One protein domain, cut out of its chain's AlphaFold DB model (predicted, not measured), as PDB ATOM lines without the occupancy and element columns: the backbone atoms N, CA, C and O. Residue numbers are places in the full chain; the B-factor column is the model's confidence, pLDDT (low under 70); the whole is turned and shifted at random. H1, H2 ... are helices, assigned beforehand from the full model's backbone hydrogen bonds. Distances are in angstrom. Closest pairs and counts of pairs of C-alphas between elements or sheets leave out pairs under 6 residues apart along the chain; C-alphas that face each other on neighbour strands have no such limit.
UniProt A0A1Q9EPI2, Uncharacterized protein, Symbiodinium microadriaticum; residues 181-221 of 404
ATOM      1  N   GLY A 181     195.374 135.631 315.607       69.38
ATOM      2  CA  GLY A 181     196.350 136.476 314.958       69.38
ATOM      3  C   GLY A 181     195.666 137.279 313.870       69.38
ATOM      4  O   GLY A 181     194.655 136.861 313.302       69.38
ATOM      5  N   THR A 182     196.236 138.436 313.569       86.00
ATOM      6  CA  THR A 182     195.877 139.201 312.378       86.00
ATOM      7  C   THR A 182     196.084 138.337 311.119       86.00
ATOM      8  O   THR A 182     196.900 137.406 311.144       86.00
ATOM      9  N   PRO A 183     195.391 138.618 309.997       82.69
ATOM     10  CA  PRO A 183     195.633 137.927 308.724       82.69
ATOM     11  C   PRO A 183     197.119 137.895 308.329       82.69
ATOM     12  O   PRO A 183     197.621 136.874 307.864       82.69
ATOM     13  N   GLU A 184     197.832 138.988 308.613       84.00
ATOM     14  CA  GLU A 184     199.283 139.120 308.472       84.00
ATOM     15  C   GLU A 184     200.039 138.059 309.295       84.00
ATOM     16  O   GLU A 184     200.855 137.316 308.751       84.00
ATOM     17  N   GLY A 185     199.719 137.909 310.584       84.56
ATOM     18  CA  GLY A 185     200.350 136.910 311.451       84.56
ATOM     19  C   GLY A 185     200.102 135.466 311.002       84.56
ATOM     20  O   GLY A 185     200.997 134.626 311.102       84.56
ATOM     21  N   ILE A 186     198.918 135.170 310.457       85.88
ATOM     22  CA  ILE A 186     198.602 133.846 309.897       85.88
ATOM     23  C   ILE A 186     199.453 133.575 308.649       85.88
ATOM     24  O   ILE A 186     200.035 132.493 308.518       85.88
ATOM     25  N   TYR A 187     199.548 134.551 307.744       86.12
ATOM     26  CA  TYR A 187     200.322 134.436 306.510       86.12
ATOM     27  C   TYR A 187     201.822 134.259 306.777       86.12
ATOM     28  O   TYR A 187     202.429 133.289 306.309       86.12
ATOM     29  N   TRP A 188     202.415 135.143 307.581       85.00
ATOM     30  CA  TRP A 188     203.833 135.046 307.926       85.00
ATOM     31  C   TRP A 188     204.123 133.801 308.760       85.00
ATOM     32  O   TRP A 188     205.104 133.115 308.496       85.00
ATOM     33  N   GLY A 189     203.225 133.408 309.672       87.88
ATOM     34  CA  GLY A 189     203.345 132.150 310.410       87.88
ATOM     35  C   GLY A 189     203.381 130.917 309.496       87.88
ATOM     36  O   GLY A 189     204.151 129.981 309.740       87.88
ATOM     37  N   PHE A 190     202.604 130.922 308.405       90.50
ATOM     38  CA  PHE A 190     202.679 129.886 307.375       90.50
ATOM     39  C   PHE A 190     204.047 129.876 306.681       90.50
ATOM     40  O   PHE A 190     204.674 128.814 306.627       90.50
ATOM     41  N   LEU A 191     204.537 131.026 306.202       91.50
ATOM     42  CA  LEU A 191     205.862 131.114 305.576       91.50
ATOM     43  C   LEU A 191     206.965 130.665 306.542       91.50
ATOM     44  O   LEU A 191     207.806 129.848 306.166       91.50
ATOM     45  N   SER A 192     206.897 131.056 307.814       91.50
ATOM     46  CA  SER A 192     207.867 130.636 308.825       91.50
ATOM     47  C   SER A 192     207.846 129.139 309.108       91.50
ATOM     48  O   SER A 192     208.884 128.524 309.370       91.50
ATOM     49  N   SER A 193     206.671 128.510 309.059       91.62
ATOM     50  CA  SER A 193     206.574 127.053 309.120       91.62
ATOM     51  C   SER A 193     207.182 126.389 307.885       91.62
ATOM     52  O   SER A 193     207.749 125.303 308.009       91.62
ATOM     53  N   ARG A 194     207.057 127.003 306.702       95.00
ATOM     54  CA  ARG A 194     207.609 126.460 305.456       95.00
ATOM     55  C   ARG A 194     209.122 126.609 305.382       95.00
ATOM     56  O   ARG A 194     209.763 125.628 305.030       95.00
ATOM     57  N   ALA A 195     209.700 127.736 305.795       94.62
ATOM     58  CA  ALA A 195     211.158 127.870 305.828       94.62
ATOM     59  C   ALA A 195     211.800 126.848 306.777       94.62
ATOM     60  O   ALA A 195     212.781 126.212 306.410       94.62
ATOM     61  N   ARG A 196     211.192 126.604 307.952       94.50
ATOM     62  CA  ARG A 196     211.640 125.542 308.873       94.50
ATOM     63  C   ARG A 196     211.617 124.159 308.224       94.50
ATOM     64  O   ARG A 196     212.568 123.407 308.383       94.50
ATOM     65  N   ALA A 197     210.563 123.835 307.473       92.88
ATOM     66  CA  ALA A 197     210.474 122.565 306.748       92.88
ATOM     67  C   ALA A 197     211.524 122.431 305.627       92.88
ATOM     68  O   ALA A 197     211.888 121.317 305.266       92.88
ATOM     69  N   LEU A 198     212.003 123.554 305.088       95.25
ATOM     70  CA  LEU A 198     213.061 123.621 304.077       95.25
ATOM     71  C   LEU A 198     214.464 123.810 304.688       95.25
ATOM     72  O   LEU A 198     215.429 123.927 303.939       95.25
ATOM     73  N   CYS A 199     214.579 123.849 306.023       95.06
ATOM     74  CA  CYS A 199     215.810 124.154 306.760       95.06
ATOM     75  C   CYS A 199     216.481 125.475 306.329       95.06
ATOM     76  O   CYS A 199     217.706 125.561 306.276       95.06
ATOM     77  N   HIS A 200     215.686 126.500 306.009       94.38
ATOM     78  CA  HIS A 200     216.179 127.806 305.568       94.38
ATOM     79  C   HIS A 200     216.032 128.869 306.675       94.38
ATOM     80  O   HIS A 200     214.974 128.909 307.322       94.38
ATOM     81  N   PRO A 201     217.056 129.720 306.909       92.75
ATOM     82  CA  PRO A 201     216.942 130.876 307.802       92.75
ATOM     83  C   PRO A 201     215.857 131.857 307.332       92.75
ATOM     84  O   PRO A 201     215.349 131.765 306.220       92.75
ATOM     85  N   GLN A 202     215.448 132.761 308.220       90.75
ATOM     86  CA  GLN A 202     214.462 133.825 307.962       90.75
ATOM     87  C   GLN A 202     214.959 135.135 308.576       90.75
ATOM     88  O   GLN A 202     214.227 135.824 309.286       90.75
ATOM     89  N   GLU A 203     216.246 135.414 308.407       93.06
ATOM     90  CA  GLU A 203     216.904 136.539 309.070       93.06
ATOM     91  C   GLU A 203     216.795 137.804 308.226       93.06
ATOM     92  O   GLU A 203     216.725 138.913 308.753       93.06
ATOM     93  N   THR A 204     216.739 137.630 306.906       95.12
ATOM     94  CA  THR A 204     216.726 138.725 305.947       95.12
ATOM     95  C   THR A 204     215.410 138.787 305.167       95.12
ATOM     96  O   THR A 204     214.718 137.777 304.997       95.12
ATOM     97  N   PRO A 205     215.054 139.961 304.613       94.00
ATOM     98  CA  PRO A 205     213.892 140.077 303.734       94.00
ATOM     99  C   PRO A 205     213.996 139.185 302.484       94.00
ATOM    100  O   PRO A 205     212.986 138.697 301.978       94.00
ATOM    101  N   VAL A 206     215.219 138.930 302.006       96.12
ATOM    102  CA  VAL A 206     215.483 138.037 300.868       96.12
ATOM    103  C   VAL A 206     215.122 136.591 301.210       96.12
ATOM    104  O   VAL A 206     214.497 135.919 300.389       96.12
ATOM    105  N   ASP A 207     215.422 136.132 302.427       96.38
ATOM    106  CA  ASP A 207     215.063 134.781 302.875       96.38
ATOM    107  C   ASP A 207     213.540 134.565 302.836       96.38
ATOM    108  O   ASP A 207     213.046 133.543 302.353       96.38
ATOM    109  N   LEU A 208     212.767 135.563 303.281       95.38
ATOM    110  CA  LEU A 208     211.301 135.515 303.240       95.38
ATOM    111  C   LEU A 208     210.771 135.423 301.804       95.38
ATOM    112  O   LEU A 208     209.860 134.635 301.522       95.38
ATOM    113  N   VAL A 209     211.361 136.189 300.884       96.69
ATOM    114  CA  VAL A 209     211.013 136.163 299.457       96.69
ATOM    115  C   VAL A 209     211.340 134.805 298.843       96.69
ATOM    116  O   VAL A 209     210.492 134.240 298.152       96.69
ATOM    117  N   LEU A 210     212.506 134.227 299.144       97.94
ATOM    118  CA  LEU A 210     212.888 132.892 298.675       97.94
ATOM    119  C   LEU A 210     211.907 131.817 299.147       97.94
ATOM    120  O   LEU A 210     211.501 130.961 298.359       97.94
ATOM    121  N   VAL A 211     211.460 131.872 300.402       97.50
ATOM    122  CA  VAL A 211     210.459 130.932 300.935       97.50
ATOM    123  C   VAL A 211     209.103 131.120 300.251       97.50
ATOM    124  O   VAL A 211     208.425 130.134 299.934       97.50
ATOM    125  N   ARG A 212     208.701 132.367 299.976       97.06
ATOM    126  CA  ARG A 212     207.470 132.678 299.232       97.06
ATOM    127  C   ARG A 212     207.545 132.148 297.798       97.06
ATOM    128  O   ARG A 212     206.623 131.457 297.362       97.06
ATOM    129  N   LEU A 213     208.653 132.386 297.098       97.94
ATOM    130  CA  LEU A 213     208.922 131.849 295.762       97.94
ATOM    131  C   LEU A 213     208.928 130.320 295.756       97.94
ATOM    132  O   LEU A 213     208.305 129.715 294.889       97.94
ATOM    133  N   ALA A 214     209.537 129.685 296.757       98.00
ATOM    134  CA  ALA A 214     209.522 128.236 296.914       98.00
ATOM    135  C   ALA A 214     208.097 127.687 297.070       98.00
ATOM    136  O   ALA A 214     207.748 126.676 296.460       98.00
ATOM    137  N   CYS A 215     207.244 128.375 297.834       97.12
ATOM    138  CA  CYS A 215     205.834 128.009 297.961       97.12
ATOM    139  C   CYS A 215     205.084 128.146 296.628       97.12
ATOM    140  O   CYS A 215     204.349 127.230 296.256       97.12
ATOM    141  N   LEU A 216     205.298 129.246 295.897       97.00
ATOM    142  CA  LEU A 216     204.701 129.481 294.577       97.00
ATOM    143  C   LEU A 216     205.161 128.436 293.551       97.00
ATOM    144  O   LEU A 216     204.340 127.901 292.810       97.00
ATOM    145  N   ALA A 217     206.446 128.076 293.573       97.62
ATOM    146  CA  ALA A 217     207.060 127.063 292.714       97.62
ATOM    147  C   ALA A 217     206.785 125.625 293.187       97.62
ATOM    148  O   ALA A 217     207.308 124.668 292.618       97.62
ATOM    149  N   ARG A 218     205.985 125.463 294.251       97.06
ATOM    150  CA  ARG A 218     205.635 124.181 294.877       97.06
ATOM    151  C   ARG A 218     206.854 123.336 295.279       97.06
ATOM    152  O   ARG A 218     206.741 122.114 295.359       97.06
ATOM    153  N   ALA A 219     207.982 123.968 295.598       96.94
ATOM    154  CA  ALA A 219     209.157 123.294 296.136       96.94
ATOM    155  C   ALA A 219     208.837 122.744 297.537       96.94
ATOM    156  O   ALA A 219     208.429 123.482 298.438       96.94
ATOM    157  N   ARG A 220     208.944 121.421 297.706       95.38
ATOM    158  CA  ARG A 220     208.624 120.725 298.968       95.38
ATOM    159  C   ARG A 220     209.853 120.197 299.693       95.38
ATOM    160  O   ARG A 220     209.782 120.020 300.903       95.38
ATOM    161  N   ASP A 221     210.927 119.942 298.960       95.94
ATOM    162  CA  ASP A 221     212.167 119.362 299.457       95.94
ATOM    163  C   ASP A 221     213.359 120.323 299.259       95.94
ATOM    164  O   ASP A 221     213.274 121.260 298.453       95.94
TER     165      ASP A 221
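AT A GLANCE: This is residues 181 to 221 of the 404 residues of an uncharacterized protein of Symbiodinium microadriaticum (UniProt A0A1Q9EPI2). Two helices cross at nearly a right angle, roughly as a T: the longer one, H1, meets H2 with its later part, residues 191 to 195, while residues 182 to 187 at its other end stick out free. The link of residues 198 to 204 arches from the end of H1 to the start of H2, and after H2 residues 217 to 221 fold back toward the end of H1. The printed part has 41 residues with two named helices, H1 then H2, and no named strand; its class is all helix. It is compact, with a radius of gyration of the C-alphas of 9.8 A, and spans 28 by 20 by 14 A.

HOW THE PARTS SIT: Begin with H1, residues 183 to 197, and look at its residues 191 to 195, with which alone it touches H2, residues 205 to 216. The closest C-alphas of the two helices are those of Ala 195 and Val 211, 5.8 A apart. Their lines are about perpendicular, at 84 degrees, and their centres are 10.7 A apart. In H1 and H2 every O i to N i+4 pair is within hydrogen-bond range.

IN THESE COORDINATES: Find C-alpha 183 at (195.633, 137.927, 308.724); from there H1 runs 21.5 A to C-alpha 197 at (210.474, 122.565, 306.748). H2 begins at Pro 205 and runs 16.8 A to C-alpha 216 at (204.701, 129.481, 294.577).

THE WHOLE: The two C-alphas farthest apart are those of Thr 182 and Asp 221, 28.7 A. The printed part has no cut, and the link from H1 to H2, 7 residues, is short. In the B-factor column you will find a mean pLDDT of 92.5 for the printed part, with residue 181 alone under 70.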